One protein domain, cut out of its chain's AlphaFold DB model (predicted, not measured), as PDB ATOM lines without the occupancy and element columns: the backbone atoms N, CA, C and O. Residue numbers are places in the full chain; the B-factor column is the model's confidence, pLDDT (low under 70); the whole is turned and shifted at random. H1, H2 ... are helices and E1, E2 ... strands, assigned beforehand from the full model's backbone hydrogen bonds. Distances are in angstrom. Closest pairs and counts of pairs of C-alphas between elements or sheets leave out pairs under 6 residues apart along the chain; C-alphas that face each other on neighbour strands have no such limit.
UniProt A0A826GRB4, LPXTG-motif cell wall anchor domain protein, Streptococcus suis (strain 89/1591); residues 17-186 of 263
ATOM      1  N   ASN A  17      14.204   0.176   5.492       97.50
ATOM      2  CA  ASN A  17      14.846  -0.104   6.773       97.50
ATOM      3  C   ASN A  17      13.917   0.274   7.928       97.50
ATOM      4  O   ASN A  17      13.605   1.447   8.116       97.50
ATOM      5  N   LEU A  18      13.524  -0.702   8.742       97.44
ATOM      6  CA  LEU A  18      12.653  -0.502   9.897       97.44
ATOM      7  C   LEU A  18      13.385   0.185  11.053       97.44
ATOM      8  O   LEU A  18      12.840   1.086  11.682       97.44
ATOM      9  N   VAL A  19      14.613  -0.242  11.348       96.00
ATOM     10  CA  VAL A  19      15.356   0.201  12.537       96.00
ATOM     11  C   VAL A  19      16.118   1.493  12.256       96.00
ATOM     12  O   VAL A  19      16.865   1.595  11.284       96.00
ATOM     13  N   ASN A  20      15.967   2.466  13.153       94.75
ATOM     14  CA  ASN A  20      16.760   3.690  13.162       94.75
ATOM     15  C   ASN A  20      18.007   3.500  14.039       94.75
ATOM     16  O   ASN A  20      17.927   3.579  15.267       94.75
ATOM     17  N   THR A  21      19.163   3.274  13.418       91.75
ATOM     18  CA  THR A  21      20.435   3.050  14.126       91.75
ATOM     19  C   THR A  21      21.013   4.308  14.778       91.75
ATOM     20  O   THR A  21      21.867   4.194  15.655       91.75
ATOM     21  N   ASP A  22      20.531   5.498  14.410       90.94
ATOM     22  CA  ASP A  22      20.970   6.766  15.010       90.94
ATOM     23  C   ASP A  22      20.252   7.067  16.335       90.94
ATOM     24  O   ASP A  22      20.648   7.960  17.098       90.94
ATOM     25  N   PHE A  23      19.176   6.331  16.626       90.62
ATOM     26  CA  PHE A  23      18.432   6.473  17.864       90.62
ATOM     27  C   PHE A  23      19.080   5.675  18.992       90.62
ATOM     28  O   PHE A  23      19.360   4.482  18.889       90.62
ATOM     29  N   ARG A  24      19.261   6.329  20.139       90.44
ATOM     30  CA  ARG A  24      19.805   5.676  21.329       90.44
ATOM     31  C   ARG A  24      18.732   4.786  21.943       90.44
ATOM     32  O   ARG A  24      17.776   5.295  22.513       90.44
ATOM     33  N   THR A  25      18.890   3.470  21.843       88.50
ATOM     34  CA  THR A  25      17.852   2.487  22.211       88.50
ATOM     35  C   THR A  25      17.368   2.599  23.655       88.50
ATOM     36  O   THR A  25      16.187   2.402  23.905       88.50
ATOM     37  N   TYR A  26      18.219   3.024  24.593       89.25
ATOM     38  CA  TYR A  26      17.819   3.295  25.981       89.25
ATOM     39  C   TYR A  26      16.828   4.467  26.140       89.25
ATOM     40  O   TYR A  26      16.346   4.713  27.241       89.25
ATOM     41  N   ASN A  27      16.546   5.228  25.075       90.44
ATOM     42  CA  ASN A  27      15.514   6.270  25.031       90.44
ATOM     43  C   ASN A  27      14.161   5.776  24.493       90.44
ATOM     44  O   ASN A  27      13.225   6.571  24.388       90.44
ATOM     45  N   PHE A  28      14.062   4.497  24.131       91.44
ATOM     46  CA  PHE A  28      12.797   3.846  23.824       91.44
ATOM     47  C   PHE A  28      12.268   3.189  25.099       91.44
ATOM     48  O   PHE A  28      12.972   2.399  25.724       91.44
ATOM     49  N   ASP A  29      11.039   3.537  25.469       91.06
ATOM     50  CA  ASP A  29      10.344   2.974  26.621       91.06
ATOM     51  C   ASP A  29       9.165   2.134  26.133       91.06
ATOM     52  O   ASP A  29       8.476   2.510  25.178       91.06
ATOM     53  N   VAL A  30       8.921   1.028  26.829       92.31
ATOM     54  CA  VAL A  30       7.659   0.288  26.774       92.31
ATOM     55  C   VAL A  30       6.865   0.691  28.012       92.31
ATOM     56  O   VAL A  30       7.411   0.657  29.114       92.31
ATOM     57  N   ILE A  31       5.617   1.126  27.826       91.62
ATOM     58  CA  ILE A  31       4.743   1.529  28.934       91.62
ATOM     59  C   ILE A  31       3.814   0.369  29.251       91.62
ATOM     60  O   ILE A  31       2.902   0.083  28.484       91.62
ATOM     61  N   ASP A  32       4.078  -0.297  30.363       90.75
ATOM     62  CA  ASP A  32       3.268  -1.411  30.840       90.75
ATOM     63  C   ASP A  32       1.939  -0.938  31.466       90.75
ATOM     64  O   ASP A  32       1.829   0.204  31.923       90.75
ATOM     65  N   GLY A  33       0.921  -1.802  31.467       91.00
ATOM     66  CA  GLY A  33      -0.418  -1.527  32.011       91.00
ATOM     67  C   GLY A  33      -1.387  -0.790  31.073       91.00
ATOM     68  O   GLY A  33      -2.543  -0.572  31.434       91.00
ATOM     69  N   VAL A  34      -0.950  -0.425  29.866       93.75
ATOM     70  CA  VAL A  34      -1.786   0.148  28.796       93.75
ATOM     71  C   VAL A  34      -1.520  -0.576  27.486       93.75
ATOM     72  O   VAL A  34      -0.405  -1.040  27.257       93.75
ATOM     73  N   THR A  35      -2.512  -0.610  26.598       95.75
ATOM     74  CA  THR A  35      -2.330  -1.107  25.232       95.75
ATOM     75  C   THR A  35      -2.316   0.032  24.228       95.75
ATOM     76  O   THR A  35      -3.070   0.989  24.374       95.75
ATOM     77  N   TYR A  36      -1.461  -0.036  23.210       95.94
ATOM     78  CA  TYR A  36      -1.358   1.021  22.198       95.94
ATOM     79  C   TYR A  36      -0.741   0.523  20.894       95.94
ATOM     80  O   TYR A  36      -0.081  -0.507  20.835       95.94
ATOM     81  N   GLN A  37      -0.920   1.285  19.820       96.62
ATOM     82  CA  GLN A  37      -0.326   0.983  18.522       96.62
ATOM     83  C   GLN A  37       0.553   2.129  18.032       96.62
ATOM     84  O   GLN A  37       0.314   3.298  18.347       96.62
ATOM     85  N   TYR A  38       1.558   1.796  17.227       97.50
ATOM     86  CA  TYR A  38       2.402   2.762  16.540       97.50
ATOM     87  C   TYR A  38       2.124   2.798  15.034       97.50
ATOM     88  O   TYR A  38       2.344   1.823  14.322       97.50
ATOM     89  N   ASP A  39       1.721   3.963  14.542       97.75
ATOM     90  CA  ASP A  39       1.645   4.287  13.120       97.75
ATOM     91  C   ASP A  39       2.959   4.926  12.663       97.75
ATOM     92  O   ASP A  39       3.177   6.136  12.779       97.75
ATOM     93  N   ILE A  40       3.867   4.086  12.168       97.56
ATOM     94  CA  ILE A  40       5.203   4.503  11.727       97.56
ATOM     95  C   ILE A  40       5.220   5.109  10.317       97.56
ATOM     96  O   ILE A  40       6.282   5.514   9.847       97.56
ATOM     97  N   THR A  41       4.062   5.252   9.665       97.50
ATOM     98  CA  THR A  41       3.956   6.042   8.424       97.50
ATOM     99  C   THR A  41       4.069   7.543   8.690       97.50
ATOM    100  O   THR A  41       4.456   8.321   7.817       97.50
ATOM    101  N   GLN A  42       3.791   7.961   9.927       97.62
ATOM    102  CA  GLN A  42       3.935   9.342  10.370       97.62
ATOM    103  C   GLN A  42       5.395   9.670  10.711       97.62
ATOM    104  O   GLN A  42       6.131   8.808  11.213       97.62
ATOM    105  N   PRO A  43       5.841  10.923  10.523       95.88
ATOM    106  CA  PRO A  43       7.170  11.338  10.954       95.88
ATOM    107  C   PRO A  43       7.283  11.353  12.487       95.88
ATOM    108  O   PRO A  43       6.293  11.357  13.223       95.88
ATOM    109  N   ASN A  44       8.514  11.373  12.997       93.31
ATOM    110  CA  ASN A  44       8.759  11.528  14.432       93.31
ATOM    111  C   ASN A  44       8.326  12.920  14.913       93.31
ATOM    112  O   ASN A  44       8.773  13.925  14.370       93.31
ATOM    113  N   LYS A  45       7.519  12.996  15.979       93.69
ATOM    114  CA  LYS A  45       7.125  14.280  16.592       93.69
ATOM    115  C   LYS A  45       8.318  15.056  17.156       93.69
ATOM    116  O   LYS A  45       8.368  16.279  17.036       93.69
ATOM    117  N   TYR A  46       9.260  14.339  17.764       90.19
ATOM    118  CA  TYR A  46      10.405  14.898  18.477       90.19
ATOM    119  C   TYR A  46      11.733  14.463  17.849       90.19
ATOM    120  O   TYR A  46      11.832  13.362  17.304       90.19
ATOM    121  N   ASP A  47      12.760  15.305  17.967       88.12
ATOM    122  CA  ASP A  47      14.143  14.930  17.671       88.12
ATOM    123  C   ASP A  47      14.787  14.125  18.820       88.12
ATOM    124  O   ASP A  47      14.182  13.868  19.864       88.12
ATOM    125  N   ARG A  48      16.061  13.741  18.650       82.69
ATOM    126  CA  ARG A  48      16.827  12.965  19.645       82.69
ATOM    127  C   ARG A  48      17.015  13.657  21.003       82.69
ATOM    128  O   ARG A  48      17.402  12.989  21.958       82.69
ATOM    129  N   ASN A  49      16.798  14.970  21.075       81.50
ATOM    130  CA  ASN A  49      16.915  15.771  22.291       81.50
ATOM    131  C   ASN A  49      15.540  16.047  22.930       81.50
ATOM    132  O   ASN A  49      15.472  16.760  23.927       81.50
ATOM    133  N   GLY A  50      14.451  15.515  22.360       82.94
ATOM    134  CA  GLY A  50      13.089  15.760  22.832       82.94
ATOM    135  C   GLY A  50      12.487  17.081  22.344       82.94
ATOM    136  O   GLY A  50      11.426  17.473  22.827       82.94
ATOM    137  N   LYS A  51      13.116  17.778  21.387       87.62
ATOM    138  CA  LYS A  51      12.548  18.999  20.799       87.62
ATOM    139  C   LYS A  51      11.467  18.631  19.790       87.62
ATOM    140  O   LYS A  51      11.689  17.772  18.942       87.62
ATOM    141  N   VAL A  52      10.323  19.313  19.837       91.12
ATOM    142  CA  VAL A  52       9.263  19.162  18.829       91.12
ATOM    143  C   VAL A  52       9.782  19.616  17.460       91.12
ATOM    144  O   VAL A  52      10.264  20.739  17.315       91.12
ATOM    145  N   VAL A  53       9.687  18.732  16.467       94.19
ATOM    146  CA  VAL A  53      10.064  18.985  15.064       94.19
ATOM    147  C   VAL A  53       8.910  18.757  14.087       94.19
ATOM    148  O   VAL A  53       8.940  19.312  12.996       94.19
ATOM    149  N   ASN A  54       7.878  18.002  14.481       95.25
ATOM    150  CA  ASN A  54       6.651  17.811  13.704       95.25
ATOM    151  C   ASN A  54       5.429  17.952  14.626       95.25
ATOM    152  O   ASN A  54       4.981  16.972  15.218       95.25
ATOM    153  N   GLU A  55       4.903  19.168  14.785       94.50
ATOM    154  CA  GLU A  55       3.878  19.500  15.797       94.50
ATOM    155  C   GLU A  55       2.592  18.676  15.678       94.50
ATOM    156  O   GLU A  55       2.038  18.233  16.689       94.50
ATOM    157  N   THR A  56       2.153  18.438  14.443       95.00
ATOM    158  CA  THR A  56       0.926  17.702  14.114       95.00
ATOM    159  C   THR A  56       1.128  16.192  14.056       95.00
ATOM    160  O   THR A  56       0.153  15.445  14.018       95.00
ATOM    161  N   ALA A  57       2.377  15.718  14.068       95.19
ATOM    162  CA  ALA A  57       2.655  14.297  13.990       95.19
ATOM    163  C   ALA A  57       2.369  13.617  15.327       95.19
ATOM    164  O   ALA A  57       2.784  14.063  16.397       95.19
ATOM    165  N   SER A  58       1.710  12.470  15.254       93.62
ATOM    166  CA  SER A  58       1.584  11.541  16.366       93.62
ATOM    167  C   SER A  58       1.707  10.140  15.807       93.62
ATOM    168  O   SER A  58       1.001   9.808  14.858       93.62
ATOM    169  N   ARG A  59       2.578   9.320  16.394       96.56
ATOM    170  CA  ARG A  59       2.688   7.900  16.041       96.56
ATOM    171  C   ARG A  59       1.815   7.014  16.927       96.56
ATOM    172  O   ARG A  59       1.519   5.910  16.518       96.56
ATOM    173  N   VAL A  60       1.388   7.467  18.108       95.81
ATOM    174  CA  VAL A  60       0.555   6.650  19.011       95.81
ATOM    175  C   VAL A  60      -0.892   6.638  18.514       95.81
ATOM    176  O   VAL A  60      -1.445   7.689  18.172       95.81
ATOM    177  N   ARG A  61      -1.494   5.451  18.467       96.06
ATOM    178  CA  ARG A  61      -2.896   5.177  18.121       96.06
ATOM    179  C   ARG A  61      -3.491   4.208  19.135       96.06
ATOM    180  O   ARG A  61      -2.743   3.461  19.759       96.06
ATOM    181  N   ASN A  62      -4.819   4.206  19.255       95.31
ATOM    182  CA  ASN A  62      -5.582   3.214  20.022       95.31
ATOM    183  C   ASN A  62      -5.025   2.994  21.441       95.31
ATOM    184  O   ASN A  62      -4.810   1.856  21.845       95.31
ATOM    185  N   LEU A  63      -4.710   4.083  22.154       95.81
ATOM    186  CA  LEU A  63      -4.221   4.009  23.531       95.81
ATOM    187  C   LEU A  63      -5.387   3.657  24.456       95.81
ATOM    188  O   LEU A  63      -6.353   4.416  24.537       95.81
ATOM    189  N   GLN A  64      -5.272   2.537  25.161       95.56
ATOM    190  CA  GLN A  64      -6.312   2.020  26.038       95.56
ATOM    191  C   GLN A  64      -5.751   1.626  27.401       95.56
ATOM    192  O   GLN A  64      -4.639   1.111  27.516       95.56
ATOM    193  N   TYR A  65      -6.560   1.837  28.429       93.88
ATOM    194  CA  TYR A  65      -6.326   1.402  29.797       93.88
ATOM    195  C   TYR A  65      -7.517   0.548  30.239       93.88
ATOM    196  O   TYR A  65      -8.666   0.967  30.095       93.88
ATOM    197  N   ASN A  66      -7.270  -0.673  30.726       89.56
ATOM    198  CA  ASN A  66      -8.319  -1.652  31.059       89.56
ATOM    199  C   ASN A  66      -9.351  -1.862  29.927       89.56
ATOM    200  O   ASN A  66     -10.554  -1.975  30.165       89.56
ATOM    201  N   GLY A  67      -8.878  -1.867  28.676       90.62
ATOM    202  CA  GLY A  67      -9.714  -2.032  27.482       90.62
ATOM    203  C   GLY A  67     -10.625  -0.841  27.151       90.62
ATOM    204  O   GLY A  67     -11.494  -0.977  26.295       90.62
ATOM    205  N   GLN A  68     -10.462   0.301  27.823       93.44
ATOM    206  CA  GLN A  68     -11.175   1.547  27.535       93.44
ATOM    207  C   GLN A  68     -10.216   2.585  26.961       93.44
ATOM    208  O   GLN A  68      -9.058   2.646  27.368       93.44
ATOM    209  N   ASP A  69     -10.696   3.419  26.042       96.00
ATOM    210  CA  ASP A  69      -9.880   4.474  25.443       96.00
ATOM    211  C   ASP A  69      -9.418   5.487  26.498       96.00
ATOM    212  O   ASP A  69     -10.188   5.927  27.358       96.00
ATOM    213  N   VAL A  70      -8.144   5.872  26.407       94.69
ATOM    214  CA  VAL A  70      -7.574   6.905  27.270       94.69
ATOM    215  C   VAL A  70      -7.981   8.284  26.767       94.69
ATOM    216  O   VAL A  70      -7.743   8.641  25.610       94.69
ATOM    217  N   THR A  71      -8.567   9.084  27.656       93.38
ATOM    218  CA  THR A  71      -8.983  10.463  27.382       93.38
ATOM    219  C   THR A  71      -7.991  11.469  27.970       93.38
ATOM    220  O   THR A  71      -7.185  11.145  28.837       93.38
ATOM    221  N   ALA A  72      -8.014  12.710  27.476       90.31
ATOM    222  CA  ALA A  72      -7.036  13.735  27.856       90.31
ATOM    223  C   ALA A  72      -7.153  14.220  29.316       90.31
ATOM    224  O   ALA A  72      -6.232  14.859  29.817       90.31
ATOM    225  N   ASP A  73      -8.284  13.958  29.966       89.56
ATOM    226  CA  ASP A  73      -8.591  14.307  31.354       89.56
ATOM    227  C   ASP A  73      -8.286  13.176  32.349       89.56
ATOM    228  O   ASP A  73      -8.353  13.402  33.555       89.56
ATOM    229  N   GLN A  74      -7.936  11.975  31.873       90.31
ATOM    230  CA  GLN A  74      -7.511  10.888  32.752       90.31
ATOM    231  C   GLN A  74      -6.116  11.153  33.317       90.31
ATOM    232  O   GLN A  74      -5.172  11.464  32.589       90.31
ATOM    233  N   GLU A  75      -5.977  10.957  34.626       87.06
ATOM    234  CA  GLU A  75      -4.701  11.055  35.322       87.06
ATOM    235  C   GLU A  75      -4.113   9.673  35.606       87.06
ATOM    236  O   GLU A  75      -4.803   8.743  36.027       87.06
ATOM    237  N   PHE A  76      -2.800   9.557  35.412       87.31
ATOM    238  CA  PHE A  76      -2.041   8.335  35.644       87.31
ATOM    239  C   PHE A  76      -0.831   8.626  36.525       87.31
ATOM    240  O   PHE A  76      -0.161   9.646  36.362       87.31
ATOM    241  N   ILE A  77      -0.496   7.683  37.407       86.56
ATOM    242  CA  ILE A  77       0.843   7.623  37.997       86.56
ATOM    243  C   ILE A  77       1.708   6.757  37.095       86.56
ATOM    244  O   ILE A  77       1.407   5.589  36.859       86.56
ATOM    245  N   VAL A  78       2.812   7.330  36.629       88.44
ATOM    246  CA  VAL A  78       3.826   6.608  35.866       88.44
ATOM    247  C   VAL A  78       5.009   6.324  36.778       88.44
ATOM    248  O   VAL A  78       5.672   7.239  37.266       88.44
ATOM    249  N   VAL A  79       5.301   5.043  36.990       88.81
ATOM    250  CA  VAL A  79       6.514   4.621  37.692       88.81
ATOM    251  C   VAL A  79       7.674   4.632  36.703       88.81
ATOM    252  O   VAL A  79       7.619   4.005  35.647       88.81
ATOM    253  N   THR A  80       8.741   5.358  37.027       89.12
ATOM    254  CA  THR A  80       9.906   5.479  36.147       89.12
ATOM    255  C   THR A  80      11.211   5.591  36.930       89.12
ATOM    256  O   THR A  80      11.221   5.755  38.149       89.12
ATOM    257  N   ASN A  81      12.337   5.482  36.229       89.62
ATOM    258  CA  ASN A  81      13.661   5.611  36.828       89.62
ATOM    259  C   ASN A  81      14.084   7.085  36.982       89.62
ATOM    260  O   ASN A  81      13.541   7.997  36.358       89.62
ATOM    261  N   ASN A  82      15.129   7.312  37.779       87.25
ATOM    262  CA  ASN A  82      15.690   8.640  38.029       87.25
ATOM    263  C   ASN A  82      16.211   9.350  36.764       87.25
ATOM    264  O   ASN A  82      16.216  10.580  36.725       87.25
ATOM    265  N   TYR A  83      16.651   8.610  35.740       88.75
ATOM    266  CA  TYR A  83      17.102   9.185  34.469       88.75
ATOM    267  C   TYR A  83      15.947   9.847  33.706       88.75
ATOM    268  O   TYR A  83      16.116  10.947  33.178       88.75
ATOM    269  N   ARG A  84      14.765   9.221  33.687       88.81
ATOM    270  CA  ARG A  84      13.551   9.800  33.096       88.81
ATOM    271  C   ARG A  84      12.982  10.921  33.953       88.81
ATOM    272  O   ARG A  84      12.743  11.998  33.416       88.81
ATOM    273  N   ALA A  85      12.841  10.688  35.260       86.12
ATOM    274  CA  ALA A  85      12.262  11.650  36.204       86.12
ATOM    275  C   ALA A  85      12.994  13.003  36.212       86.12
ATOM    276  O   ALA A  85      12.363  14.051  36.262       86.12
ATOM    277  N   ASN A  86      14.328  12.986  36.117       82.88
ATOM    278  CA  ASN A  86      15.147  14.203  36.162       82.88
ATOM    279  C   ASN A  86      15.559  14.726  34.772       82.88
ATOM    280  O   ASN A  86      16.286  15.715  34.677       82.88
ATOM    281  N   GLY A  87      15.179  14.031  33.698       80.88
ATOM    282  CA  GLY A  87      15.593  14.357  32.338       80.88
ATOM    283  C   GLY A  87      14.685  15.374  31.645       80.88
ATOM    284  O   GLY A  87      13.679  15.834  32.176       80.88
ATOM    285  N   THR A  88      15.014  15.702  30.397       78.75
ATOM    286  CA  THR A  88      14.214  16.594  29.539       78.75
ATOM    287  C   THR A  88      13.221  15.808  28.678       78.75
ATOM    288  O   THR A  88      13.135  16.017  27.468       78.75
ATOM    289  N   PHE A  89      12.511  14.852  29.281       81.75
ATOM    290  CA  PHE A  89      11.570  13.987  28.569       81.75
ATOM    291  C   PHE A  89      10.150  14.574  28.620       81.75
ATOM    292  O   PHE A  89       9.660  14.849  29.720       81.75
ATOM    293  N   PRO A  90       9.481  14.760  27.463       76.44
ATOM    294  CA  PRO A  90       8.110  15.266  27.425       76.44
ATOM    295  C   PRO A  90       7.160  14.404  28.264       76.44
ATOM    296  O   PRO A  90       7.209  13.176  28.173       76.44
ATOM    297  N   GLY A  91       6.296  15.041  29.054       75.06
ATOM    298  CA  GLY A  91       5.285  14.394  29.894       75.06
ATOM    299  C   GLY A  91       5.765  14.046  31.305       75.06
ATOM    300  O   GLY A  91       4.946  13.960  32.210       75.06
ATOM    301  N   VAL A  92       7.076  13.893  31.520       76.31
ATOM    302  CA  VAL A  92       7.645  13.617  32.854       76.31
ATOM    303  C   VAL A  92       8.080  14.907  33.544       76.31
ATOM    304  O   VAL A  92       7.829  15.096  34.730       76.31
ATOM    305  N   ARG A  93       8.689  15.838  32.798       72.00
ATOM    306  CA  ARG A  93       9.121  17.141  33.334       72.00
ATOM    307  C   ARG A  93       7.944  17.977  33.847       72.00
ATOM    308  O   ARG A  93       8.121  18.813  34.727       72.00
ATOM    309  N   GLU A  94       6.769  17.775  33.262       75.38
ATOM    310  CA  GLU A  94       5.529  18.473  33.598       75.38
ATOM    311  C   GLU A  94       4.668  17.724  34.632       75.38
ATOM    312  O   GLU A  94       3.527  18.121  34.856       75.38
ATOM    313  N   ALA A  95       5.181  16.653  35.257       79.25
ATOM    314  CA  ALA A  95       4.436  15.899  36.261       79.25
ATOM    315  C   ALA A  95       4.015  16.798  37.437       79.25
ATOM    316  O   ALA A  95       4.843  17.509  38.016       79.25
ATOM    317  N   SER A  96       2.733  16.734  37.809       77.06
ATOM    318  CA  SER A  96       2.158  17.501  38.923       77.06
ATOM    319  C   SER A  96       2.718  17.067  40.279       77.06
ATOM    320  O   SER A  96       2.897  17.888  41.178       77.06
ATOM    321  N   VAL A  97       3.062  15.784  40.419       76.75
ATOM    322  CA  VAL A  97       3.641  15.206  41.635       76.75
ATOM    323  C   VAL A  97       4.817  14.306  41.274       76.75
ATOM    324  O   VAL A  97       4.719  13.460  40.390       76.75
ATOM    325  N   ASN A  98       5.924  14.454  42.005       78.38
ATOM    326  CA  ASN A  98       7.086  13.573  41.913       78.38
ATOM    327  C   ASN A  98       7.334  12.901  43.264       78.38
ATOM    328  O   ASN A  98       7.517  13.582  44.275       78.38
ATOM    329  N   TYR A  99       7.370  11.569  43.275       80.06
ATOM    330  CA  TYR A  99       7.639  10.777  44.472       80.06
ATOM    331  C   TYR A  99       8.875   9.896  44.271       80.06
ATOM    332  O   TYR A  99       8.945   9.100  43.337       80.06
ATOM    333  N   LEU A 100       9.864  10.039  45.158       78.81
ATOM    334  CA  LEU A 100      11.111   9.276  45.111       78.81
ATOM    335  C   LEU A 100      11.044   8.097  46.080       78.81
ATOM    336  O   LEU A 100      11.034   8.279  47.293       78.81
ATOM    337  N   LEU A 101      11.081   6.882  45.534       77.38
ATOM    338  CA  LEU A 101      11.038   5.641  46.317       77.38
ATOM    339  C   LEU A 101      12.357   5.322  47.046       77.38
ATOM    340  O   LEU A 101      12.395   4.377  47.826       77.38
ATOM    341  N   ASN A 102      13.444   6.068  46.786       79.56
ATOM    342  CA  ASN A 102      14.802   5.798  47.298       79.56
ATOM    343  C   ASN A 102      15.220   4.318  47.168       79.56
ATOM    344  O   ASN A 102      15.939   3.778  48.008       79.56
ATOM    345  N   LEU A 103      14.758   3.669  46.099       80.00
ATOM    346  CA  LEU A 103      14.961   2.258  45.812       80.00
ATOM    347  C   LEU A 103      15.668   2.127  44.464       80.00
ATOM    348  O   LEU A 103      15.219   2.677  43.460       80.00
ATOM    349  N   GLU A 104      16.778   1.394  44.433       86.19
ATOM    350  CA  GLU A 104      17.464   1.102  43.178       86.19
ATOM    351  C   GLU A 104      16.684   0.075  42.353       86.19
ATOM    352  O   GLU A 104      16.213  -0.928  42.892       86.19
ATOM    353  N   ASN A 105      16.649   0.247  41.027       87.38
ATOM    354  CA  ASN A 105      15.970  -0.686  40.114       87.38
ATOM    355  C   ASN A 105      16.416  -2.141  40.322       87.38
ATOM    356  O   ASN A 105      15.594  -3.053  40.318       87.38
ATOM    357  N   ARG A 106      17.718  -2.374  40.540       90.12
ATOM    358  CA  ARG A 106      18.246  -3.722  40.795       90.12
ATOM    359  C   ARG A 106      17.657  -4.314  42.073       90.12
ATOM    360  O   ARG A 106      17.270  -5.478  42.071       90.12
ATOM    361  N   GLN A 107      17.595  -3.529  43.148       86.19
ATOM    362  CA  GLN A 107      17.048  -3.992  44.418       86.19
ATOM    363  C   GLN A 107      15.538  -4.231  44.319       86.19
ATOM    364  O   GLN A 107      15.058  -5.221  44.864       86.19
ATOM    365  N   ALA A 108      14.806  -3.387  43.582       87.56
ATOM    366  CA  ALA A 108      13.383  -3.591  43.307       87.56
ATOM    367  C   ALA A 108      13.129  -4.942  42.616       87.56
ATOM    368  O   ALA A 108      12.304  -5.725  43.081       87.56
ATOM    369  N   ILE A 109      13.906  -5.257  41.575       88.62
ATOM    370  CA  ILE A 109      13.812  -6.539  40.865       88.62
ATOM    371  C   ILE A 109      14.174  -7.706  41.794       88.62
ATOM    372  O   ILE A 109      13.450  -8.691  41.835       88.62
ATOM    373  N   ILE A 110      15.255  -7.608  42.577       87.25
ATOM    374  CA  ILE A 110      15.632  -8.664  43.535       87.25
ATOM    375  C   ILE A 110      14.499  -8.926  44.532       87.25
ATOM    376  O   ILE A 110      14.141 -10.081  44.757       87.25
ATOM    377  N   ASN A 111      13.922  -7.868  45.107       86.88
ATOM    378  CA  ASN A 111      12.818  -7.987  46.054       86.88
ATOM    379  C   ASN A 111      11.607  -8.673  45.409       86.88
ATOM    380  O   ASN A 111      11.037  -9.572  46.021       86.88
ATOM    381  N   TYR A 112      11.271  -8.303  44.169       86.06
ATOM    382  CA  TYR A 112      10.196  -8.932  43.401       86.06
ATOM    383  C   TYR A 112      10.454 -10.427  43.167       86.06
ATOM    384  O   TYR A 112       9.610 -11.255  43.492       86.06
ATOM    385  N   ILE A 113      11.652 -10.800  42.698       88.25
ATOM    386  CA  ILE A 113      12.017 -12.207  42.455       88.25
ATOM    387  C   ILE A 113      11.924 -13.035  43.745       88.25
ATOM    388  O   ILE A 113      11.429 -14.162  43.727       88.25
ATOM    389  N   ILE A 114      12.401 -12.489  44.869       88.50
ATOM    390  CA  ILE A 114      12.350 -13.161  46.176       88.50
ATOM    391  C   ILE A 114      10.900 -13.353  46.645       88.50
ATOM    392  O   ILE A 114      10.587 -14.401  47.217       88.50
ATOM    393  N   ALA A 115      10.042 -12.354  46.428       85.44
ATOM    394  CA  ALA A 115       8.646 -12.376  46.846       85.44
ATOM    395  C   ALA A 115       7.800 -13.335  45.993       85.44
ATOM    396  O   ALA A 115       7.204 -14.263  46.544       85.44
ATOM    397  N   GLU A 116       7.815 -13.166  44.667       85.62
ATOM    398  CA  GLU A 116       6.975 -13.932  43.736       85.62
ATOM    399  C   GLU A 116       7.455 -15.373  43.555       85.62
ATOM    400  O   GLU A 116       6.646 -16.286  43.392       85.62
ATOM    401  N   LYS A 117       8.777 -15.606  43.643       86.56
ATOM    402  CA  LYS A 117       9.486 -16.893  43.456       86.56
ATOM    403  C   LYS A 117       9.369 -17.495  42.054       86.56
ATOM    404  O   LYS A 117      10.374 -17.932  41.498       86.56
ATOM    405  N   VAL A 118       8.164 -17.547  41.499       91.56
ATOM    406  CA  VAL A 118       7.858 -17.985  40.139       91.56
ATOM    407  C   VAL A 118       7.505 -16.751  39.328       91.56
ATOM    408  O   VAL A 118       6.639 -15.979  39.715       91.56
ATOM    409  N   ILE A 119       8.188 -16.565  38.205       87.81
ATOM    410  CA  ILE A 119       8.039 -15.375  37.370       87.81
ATOM    411  C   ILE A 119       7.652 -15.822  35.977       87.81
ATOM    412  O   ILE A 119       8.268 -16.738  35.426       87.81
ATOM    413  N   ASN A 120       6.669 -15.138  35.406       85.69
ATOM    414  CA  ASN A 120       6.334 -15.238  33.999       85.69
ATOM    415  C   ASN A 120       6.914 -14.022  33.252       85.69
ATOM    416  O   ASN A 120       6.342 -12.942  33.337       85.69
ATOM    417  N   PRO A 121       8.047 -14.157  32.539       85.00
ATOM    418  CA  PRO A 121       8.642 -13.059  31.779       85.00
ATOM    419  C   PRO A 121       8.099 -12.966  30.342       85.00
ATOM    420  O   PRO A 121       8.734 -12.349  29.487       85.00
ATOM    421  N   THR A 122       7.000 -13.658  30.029       86.88
ATOM    422  CA  THR A 122       6.435 -13.672  28.674       86.88
ATOM    423  C   THR A 122       5.916 -12.284  28.312       86.88
ATOM    424  O   THR A 122       5.298 -11.624  29.138       86.88
ATOM    425  N   ALA A 123       6.161 -11.845  27.077       85.62
ATOM    426  CA  ALA A 123       5.607 -10.593  26.580       85.62
ATOM    427  C   ALA A 123       4.082 -10.704  26.428       85.62
ATOM    428  O   ALA A 123       3.582 -11.617  25.766       85.62
ATOM    429  N   ASP A 124       3.369  -9.740  26.994       86.19
ATOM    430  CA  ASP A 124       1.916  -9.580  26.889       86.19
ATOM    431  C   ASP A 124       1.472  -8.980  25.539       86.19
ATOM    432  O   ASP A 124       0.304  -9.059  25.168       86.19
ATOM    433  N   ASN A 125       2.424  -8.447  24.764       89.31
ATOM    434  CA  ASN A 125       2.198  -7.747  23.497       89.31
ATOM    435  C   ASN A 125       1.276  -6.533  23.657       89.31
ATOM    436  O   ASN A 125       0.437  -6.259  22.796       89.31
ATOM    437  N   ASN A 126       1.462  -5.779  24.741       92.69
ATOM    438  CA  ASN A 126       0.716  -4.553  25.002       92.69
ATOM    439  C   ASN A 126       0.850  -3.486  23.897       92.69
ATOM    440  O   ASN A 126       0.004  -2.599  23.790       92.69
ATOM    441  N   TRP A 127       1.864  -3.565  23.032       94.38
ATOM    442  CA  TRP A 127       1.967  -2.682  21.874       94.38
ATOM    443  C   TRP A 127       2.265  -3.394  20.560       94.38
ATOM    444  O   TRP A 127       2.988  -4.388  20.513       94.38
ATOM    445  N   THR A 128       1.753  -2.826  19.465       95.38
ATOM    446  CA  THR A 128       1.999  -3.299  18.092       95.38
ATOM    447  C   THR A 128       2.183  -2.134  17.117       95.38
ATOM    448  O   THR A 128       2.042  -0.966  17.481       95.38
ATOM    449  N   PHE A 129       2.495  -2.419  15.852       96.44
ATOM    450  CA  PHE A 129       2.281  -1.447  14.776       96.44
ATOM    451  C   PHE A 129       0.818  -1.462  14.324       96.44
ATOM    452  O   PHE A 129       0.121  -2.459  14.520       96.44
ATOM    453  N   THR A 130       0.360  -0.364  13.724       97.00
ATOM    454  CA  THR A 130      -0.930  -0.327  13.021       97.00
ATOM    455  C   THR A 130      -0.873  -1.133  11.723       97.00
ATOM    456  O   THR A 130       0.201  -1.370  11.173       97.00
ATOM    457  N   ASP A 131      -2.030  -1.489  11.172       96.69
ATOM    458  CA  ASP A 131      -2.158  -2.183   9.881       96.69
ATOM    459  C   ASP A 131      -1.679  -1.360   8.669       96.69
ATOM    460  O   ASP A 131      -1.523  -1.902   7.576       96.69
ATOM    461  N   SER A 132      -1.354  -0.079   8.863       96.75
ATOM    462  CA  SER A 132      -0.763   0.802   7.846       96.75
ATOM    463  C   SER A 132       0.550   0.287   7.241       96.75
ATOM    464  O   SER A 132       0.953   0.752   6.177       96.75
ATOM    465  N   ILE A 133       1.209  -0.684   7.883       97.12
ATOM    466  CA  ILE A 133       2.433  -1.324   7.378       97.12
ATOM    467  C   ILE A 133       2.195  -2.690   6.718       97.12
ATOM    468  O   ILE A 133       3.144  -3.389   6.350       97.12
ATOM    469  N   LYS A 134       0.934  -3.111   6.597       96.69
ATOM    470  CA  LYS A 134       0.568  -4.410   6.036       96.69
ATOM    471  C   LYS A 134       1.038  -4.518   4.587       96.69
ATOM    472  O   LYS A 134       0.713  -3.693   3.744       96.69
ATOM    473  N   GLY A 135       1.795  -5.576   4.304       95.81
ATOM    474  CA  GLY A 135       2.329  -5.860   2.970       95.81
ATOM    475  C   GLY A 135       3.641  -5.149   2.623       95.81
ATOM    476  O   GLY A 135       4.228  -5.489   1.598       95.81
ATOM    477  N   LEU A 136       4.141  -4.235   3.463       98.00
ATOM    478  CA  LEU A 136       5.424  -3.570   3.221       98.00
ATOM    479  C   LEU A 136       6.611  -4.536   3.363       98.00
ATOM    480  O   LEU A 136       6.587  -5.484   4.155       98.00
ATOM    481  N   ASP A 137       7.685  -4.277   2.613       98.00
ATOM    482  CA  ASP A 137       8.957  -4.991   2.755       98.00
ATOM    483  C   ASP A 137       9.865  -4.295   3.779       98.00
ATOM    484  O   ASP A 137      10.755  -3.522   3.431       98.00
ATOM    485  N   LEU A 138       9.598  -4.535   5.066       98.38
ATOM    486  CA  LEU A 138      10.328  -3.910   6.170       98.38
ATOM    487  C   LEU A 138      11.505  -4.774   6.608       98.38
ATOM    488  O   LEU A 138      11.316  -5.909   7.045       98.38
ATOM    489  N   ARG A 139      12.717  -4.228   6.537       97.75
ATOM    490  CA  ARG A 139      13.958  -4.966   6.782       97.75
ATOM    491  C   ARG A 139      14.789  -4.362   7.900       97.75
ATOM    492  O   ARG A 139      14.689  -3.175   8.202       97.75
ATOM    493  N   PHE A 140      15.610  -5.181   8.541       97.38
ATOM    494  CA  PHE A 140      16.553  -4.736   9.557       97.38
ATOM    495  C   PHE A 140      17.731  -5.701   9.681       97.38
ATOM    496  O   PHE A 140      17.643  -6.872   9.312       97.38
ATOM    497  N   LEU A 141      18.834  -5.198  10.233       96.81
ATOM    498  CA  LEU A 141      20.009  -5.998  10.554       96.81
ATOM    499  C   LEU A 141      20.016  -6.365  12.038       96.81
ATOM    500  O   LEU A 141      19.756  -5.531  12.906       96.81
ATOM    501  N   THR A 142      20.369  -7.609  12.334       95.56
ATOM    502  CA  THR A 142      20.748  -8.059  13.679       95.56
ATOM    503  C   THR A 142      21.818  -9.141  13.560       95.56
ATOM    504  O   THR A 142      22.255  -9.456  12.455       95.56
ATOM    505  N   ALA A 143      22.286  -9.696  14.675       96.88
ATOM    506  CA  ALA A 143      23.282 -10.760  14.650       96.88
ATOM    507  C   ALA A 143      22.789 -11.941  13.796       96.88
ATOM    508  O   ALA A 143      21.682 -12.431  14.015       96.88
ATOM    509  N   ASP A 144      23.617 -12.437  12.872       97.50
ATOM    510  CA  ASP A 144      23.246 -13.521  11.942       97.50
ATOM    511  C   ASP A 144      22.747 -14.773  12.683       97.50
ATOM    512  O   ASP A 144      21.767 -15.410  12.300       97.50
ATOM    513  N   ARG A 145      23.352 -15.060  13.842       96.50
ATOM    514  CA  ARG A 145      22.951 -16.151  14.744       96.50
ATOM    515  C   ARG A 145      21.488 -16.090  15.206       96.50
ATOM    516  O   ARG A 145      20.959 -17.097  15.661       96.50
ATOM    517  N   ALA A 146      20.819 -14.937  15.105       95.94
ATOM    518  CA  ALA A 146      19.407 -14.804  15.456       95.94
ATOM    519  C   ALA A 146      18.480 -15.600  14.522       95.94
ATOM    520  O   ALA A 146      17.342 -15.867  14.899       95.94
ATOM    521  N   LYS A 147      18.961 -16.044  13.349       95.62
ATOM    522  CA  LYS A 147      18.194 -16.896  12.423       95.62
ATOM    523  C   LYS A 147      17.664 -18.174  13.081       95.62
ATOM    524  O   LYS A 147      16.566 -18.615  12.766       95.62
ATOM    525  N   GLU A 148      18.406 -18.717  14.045       93.69
ATOM    526  CA  GLU A 148      18.015 -19.908  14.808       93.69
ATOM    527  C   GLU A 148      16.917 -19.610  15.843       93.69
ATOM    528  O   GLU A 148      16.149 -20.499  16.202       93.69
ATOM    529  N   LEU A 149      16.810 -18.357  16.298       91.44
ATOM    530  CA  LEU A 149      15.835 -17.921  17.303       91.44
ATOM    531  C   LEU A 149      14.482 -17.545  16.683       91.44
ATOM    532  O   LEU A 149      13.452 -17.676  17.340       91.44
ATOM    533  N   VAL A 150      14.480 -17.090  15.426       90.25
ATOM    534  CA  VAL A 150      13.261 -16.631  14.735       90.25
ATOM    535  C   VAL A 150      12.581 -17.713  13.899       90.25
ATOM    536  O   VAL A 150      11.487 -17.482  13.404       90.25
ATOM    537  N   ALA A 151      13.181 -18.901  13.751       82.50
ATOM    538  CA  ALA A 151      12.668 -19.962  12.875       82.50
ATOM    539  C   ALA A 151      11.213 -20.383  13.176       82.50
ATOM    540  O   ALA A 151      10.510 -20.839  12.280       82.50
ATOM    541  N   ASN A 152      10.764 -20.200  14.422       81.75
ATOM    542  CA  ASN A 152       9.409 -20.521  14.878       81.75
ATOM    543  C   ASN A 152       8.616 -19.280  15.322       81.75
ATOM    544  O   ASN A 152       7.639 -19.414  16.057       81.75
ATOM    545  N   GLN A 153       9.050 -18.074  14.943       84.25
ATOM    546  CA  GLN A 153       8.353 -16.839  15.291       84.25
ATOM    547  C   GLN A 153       7.536 -16.323  14.109       84.25
ATOM    548  O   GLN A 153       8.055 -16.053  13.030       84.25
ATOM    549  N   GLU A 154       6.235 -16.159  14.335       87.31
ATOM    550  CA  GLU A 154       5.374 -15.440  13.403       87.31
ATOM    551  C   GLU A 154       5.846 -13.982  13.293       87.31
ATOM    552  O   GLU A 154       6.221 -13.359  14.284       87.31
ATOM    553  N   GLY A 155       5.828 -13.431  12.081       91.62
ATOM    554  CA  GLY A 155       6.146 -12.022  11.850       91.62
ATOM    555  C   GLY A 155       7.630 -11.694  11.656       91.62
ATOM    556  O   GLY A 155       7.951 -10.541  11.376       91.62
ATOM    557  N   LEU A 156       8.542 -12.668  11.736       95.19
ATOM    558  CA  LEU A 156       9.969 -12.467  11.464       95.19
ATOM    559  C   LEU A 156      10.497 -13.506  10.475       95.19
ATOM    560  O   LEU A 156      10.261 -14.700  10.620       95.19
ATOM    561  N   VAL A 157      11.247 -13.050   9.473       95.94
ATOM    562  CA  VAL A 157      11.827 -13.914   8.437       95.94
ATOM    563  C   VAL A 157      13.303 -13.581   8.275       95.94
ATOM    564  O   VAL A 157      13.654 -12.437   8.008       95.94
ATOM    565  N   TYR A 158      14.182 -14.571   8.414       97.38
ATOM    566  CA  TYR A 158      15.583 -14.424   8.016       97.38
ATOM    567  C   TYR A 158      15.690 -14.457   6.487       97.38
ATOM    568  O   TYR A 158      15.142 -15.362   5.854       97.38
ATOM    569  N   LEU A 159      16.390 -13.485   5.901       96.81
ATOM    570  CA  LEU A 159      16.592 -13.404   4.455       96.81
ATOM    571  C   LEU A 159      17.951 -13.985   4.062       96.81
ATOM    572  O   LEU A 159      18.020 -14.948   3.300       96.81
ATOM    573  N   GLN A 160      19.031 -13.399   4.576       97.19
ATOM    574  CA  GLN A 160      20.402 -13.735   4.192       97.19
ATOM    575  C   GLN A 160      21.421 -13.161   5.180       97.19
ATOM    576  O   GLN A 160      21.103 -12.274   5.970       97.19
ATOM    577  N   ALA A 161      22.664 -13.633   5.103       97.88
ATOM    578  CA  ALA A 161      23.776 -13.008   5.807       97.88
ATOM    579  C   ALA A 161      24.075 -11.642   5.171       97.88
ATOM    580  O   ALA A 161      23.948 -11.471   3.956       97.88
ATOM    581  N   SER A 162      24.485 -10.672   5.982       96.69
ATOM    582  CA  SER A 162      24.859  -9.350   5.490       96.69
ATOM    583  C   SER A 162      26.166  -9.422   4.702       96.69
ATOM    584  O   SER A 162      27.172  -9.926   5.201       96.69
ATOM    585  N   ALA A 163      26.165  -8.879   3.483       94.25
ATOM    586  CA  ALA A 163      27.373  -8.773   2.663       94.25
ATOM    587  C   ALA A 163      28.322  -7.660   3.144       94.25
ATOM    588  O   ALA A 163      29.520  -7.709   2.878       94.25
ATOM    589  N   GLU A 164      27.786  -6.658   3.843       94.44
ATOM    590  CA  GLU A 164      28.514  -5.441   4.228       94.44
ATOM    591  C   GLU A 164      28.930  -5.435   5.703       94.44
ATOM    592  O   GLU A 164      29.869  -4.739   6.079       94.44
ATOM    593  N   ASN A 165      28.236  -6.202   6.548       94.88
ATOM    594  CA  ASN A 165      28.423  -6.188   7.997       94.88
ATOM    595  C   ASN A 165      28.691  -7.608   8.499       94.88
ATOM    596  O   ASN A 165      27.759  -8.372   8.755       94.88
ATOM    597  N   GLU A 166      29.970  -7.960   8.640       95.94
ATOM    598  CA  GLU A 166      30.384  -9.276   9.132       95.94
ATOM    599  C   GLU A 166      29.726  -9.591  10.487       95.94
ATOM    600  O   GLU A 166      29.701  -8.768  11.403       95.94
ATOM    601  N   GLY A 167      29.156 -10.793  10.608       96.44
ATOM    602  CA  GLY A 167      28.444 -11.241  11.808       96.44
ATOM    603  C   GLY A 167      26.977 -10.800  11.907       96.44
ATOM    604  O   GLY A 167      26.279 -11.246  12.824       96.44
ATOM    605  N   PHE A 168      26.479  -9.990  10.968       97.75
ATOM    606  CA  PHE A 168      25.068  -9.606  10.875       97.75
ATOM    607  C   PHE A 168      24.325 -10.389   9.787       97.75
ATOM    608  O   PHE A 168      24.911 -10.824   8.799       97.75
ATOM    609  N   GLY A 169      23.016 -10.531   9.968       97.81
ATOM    610  CA  GLY A 169      22.071 -11.036   8.977       97.81
ATOM    611  C   GLY A 169      20.958 -10.022   8.723       97.81
ATOM    612  O   GLY A 169      20.646  -9.198   9.586       97.81
ATOM    613  N   GLU A 170      20.377 -10.085   7.531       98.00
ATOM    614  CA  GLU A 170      19.213  -9.313   7.110       98.00
ATOM    615  C   GLU A 170      17.934 -10.088   7.431       98.00
ATOM    616  O   GLU A 170      17.769 -11.254   7.063       98.00
ATOM    617  N   PHE A 171      17.023  -9.421   8.130       97.94
ATOM    618  CA  PHE A 171      15.739  -9.960   8.552       97.94
ATOM    619  C   PHE A 171      14.622  -9.074   8.025       97.94
ATOM    620  O   PHE A 171      14.776  -7.860   7.902       97.94
ATOM    621  N   LYS A 172      13.477  -9.692   7.759       97.25
ATOM    622  CA  LYS A 172      12.236  -9.033   7.387       97.25
ATOM    623  C   LYS A 172      11.242  -9.110   8.534       97.25
ATOM    624  O   LYS A 172      10.995 -10.188   9.073       97.25
ATOM    625  N   PHE A 173      10.649  -7.970   8.860       97.25
ATOM    626  CA  PHE A 173       9.455  -7.888   9.684       97.25
ATOM    627  C   PHE A 173       8.218  -8.044   8.793       97.25
ATOM    628  O   PHE A 173       8.074  -7.357   7.781       97.25
ATOM    629  N   VAL A 174       7.324  -8.950   9.169       95.50
ATOM    630  CA  VAL A 174       6.048  -9.196   8.498       95.50
ATOM    631  C   VAL A 174       4.943  -8.821   9.467       95.50
ATOM    632  O   VAL A 174       4.831  -9.408  10.539       95.50
ATOM    633  N   TYR A 175       4.117  -7.848   9.084       95.25
ATOM    634  CA  TYR A 175       2.956  -7.481   9.883       95.25
ATOM    635  C   TYR A 175       2.034  -8.689  10.076       95.25
ATOM    636  O   TYR A 175       1.603  -9.322   9.106       95.25
ATOM    637  N   THR A 176       1.715  -8.969  11.333       91.75
ATOM    638  CA  THR A 176       0.697  -9.926  11.748       91.75
ATOM    639  C   THR A 176      -0.386  -9.173  12.504       91.75
ATOM    640  O   THR A 176      -0.101  -8.210  13.215       91.75
ATOM    641  N   GLU A 177      -1.641  -9.590  12.329       89.00
ATOM    642  CA  GLU A 177      -2.729  -8.990  13.100       89.00
ATOM    643  C   GLU A 177      -2.489  -9.252  14.596       89.00
ATOM    644  O   GLU A 177      -2.192 -10.398  14.967       89.00
ATOM    645  N   PRO A 178      -2.621  -8.229  15.459       83.38
ATOM    646  CA  PRO A 178      -2.482  -8.402  16.894       83.38
ATOM    647  C   PRO A 178      -3.453  -9.471  17.399       83.38
ATOM    648  O   PRO A 178      -4.664  -9.398  17.175       83.38
ATOM    649  N   LYS A 179      -2.931 -10.469  18.113       74.88
ATOM    650  CA  LYS A 179      -3.774 -11.365  18.907       74.88
ATOM    651  C   LYS A 179      -4.279 -10.526  20.075       74.88
ATOM    652  O   LYS A 179      -3.462  -9.920  20.759       74.88
ATOM    653  N   VAL A 180      -5.600 -10.438  20.259       63.38
ATOM    654  CA  VAL A 180      -6.205  -9.641  21.339       63.38
ATOM    655  C   VAL A 180      -5.556 -10.056  22.656       63.38
ATOM    656  O   VAL A 180      -5.751 -11.185  23.110       63.38
ATOM    657  N   ALA A 181      -4.757  -9.160  23.238       56.31
ATOM    658  CA  ALA A 181      -4.221  -9.357  24.570       56.31
ATOM    659  C   ALA A 181      -5.422  -9.381  25.514       56.31
ATOM    660  O   ALA A 181      -6.177  -8.411  25.606       56.31
ATOM    661  N   THR A 182      -5.658 -10.524  26.153       50.34
ATOM    662  CA  THR A 182      -6.546 -10.540  27.313       50.34
ATOM    663  C   THR A 182      -5.732  -9.882  28.417       50.34
ATOM    664  O   THR A 182      -4.626 -10.369  28.658       50.34
ATOM    665  N   PRO A 183      -6.189  -8.770  29.022       54.19
ATOM    666  CA  PRO A 183      -5.489  -8.199  30.163       54.19
ATOM    667  C   PRO A 183      -5.275  -9.317  31.179       54.19
ATOM    668  O   PRO A 183      -6.230 -10.046  31.467       54.19
ATOM    669  N   ASP A 184      -4.046  -9.484  31.668       49.31
ATOM    670  CA  ASP A 184      -3.806 -10.407  32.771       49.31
ATOM    671  C   ASP A 184      -4.802 -10.067  33.887       49.31
ATOM    672  O   ASP A 184      -5.019  -8.892  34.211       49.31
ATOM    673  N   GLU A 185      -5.475 -11.092  34.423       41.53
ATOM    674  CA  GLU A 185      -6.327 -10.918  35.595       41.53
ATOM    675  C   GLU A 185      -5.494 -10.198  36.651       41.53
ATOM    676  O   GLU A 185      -4.427 -10.682  37.032       41.53
ATOM    677  N   GLN A 186      -5.968  -9.025  37.085       41.56
ATOM    678  CA  GLN A 186      -5.332  -8.256  38.145       41.56
ATOM    679  C   GLN A 186      -4.994  -9.212  39.285       41.56
ATOM    680  O   GLN A 186      -5.896  -9.747  39.937       41.56
TER     681      GLN A 186
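What this domain is: This is residues 17 to 186 of the 263 residues of the protein "LPXTG-motif cell wall anchor domain protein" of Streptococcus suis (strain 89/1591) (UniProt A0A826GRB4). Little regular structure: two small three-stranded sheets, apart from each other, sit among long loops, with H3 over the second, while residues 106 to 123, including most of H2, stick out. The 170 printed residues, 54 in named elements, mix helices and strands: E1 E2 H1 H2 E3 E4 H3 E5 E6. The whole is only just loose, close to compact, radius of gyration of the C-alphas 18.7 A, spanning 51 by 46 by 32 A.

How they stand to each other: E1, residues 35 to 38, is antiparallel to E2, residues 60 to 65, a hairpin with N 37 and O 61 2.8 A apart, and parallel to E3, residues 127 to 129, with N 38 and O 128 2.8 A apart. H1, residues 82 to 85, and H2, residues 105 to 116, are on neither sheet. E6, residues 168 to 173, is antiparallel to E4, residues 138 to 143, with N 171 and O 140 2.9 A apart, and to E5, residues 156 to 161, a hairpin with N 172 and O 157 2.8 A apart. H3, residues 144 to 150, is on this strongly twisted sheet, over E6, at a height of 7.3 A; the closest C-alphas are Asp 144 and Gly 169, 4.0 A. E4, H3 and E5 form a split strand-helix-strand unit, E6 between its strands, with a right-handed crossover. Every O i to N i+4 pair is within hydrogen-bond range in H2, 1 of 3 in H3, with 3 of 4 O i to N i+3 pairs; H1 is too short.

Where its parts are: E1 begins at C-alpha 35, (-2.330, -1.107, 25.232); E6 ends at C-alpha 173, (9.455, -7.888, 9.684). H2 is 16.4 A long, E4 16.9 A.

The domain as a whole: The C-alphas of Val 97 and Ala 163 are farthest apart, 51.5 A. The printed part has no cut. The links E1 to E2, E2 to H1 and H1 to H2 are long. Residues 180 to 186 have pLDDT under 70.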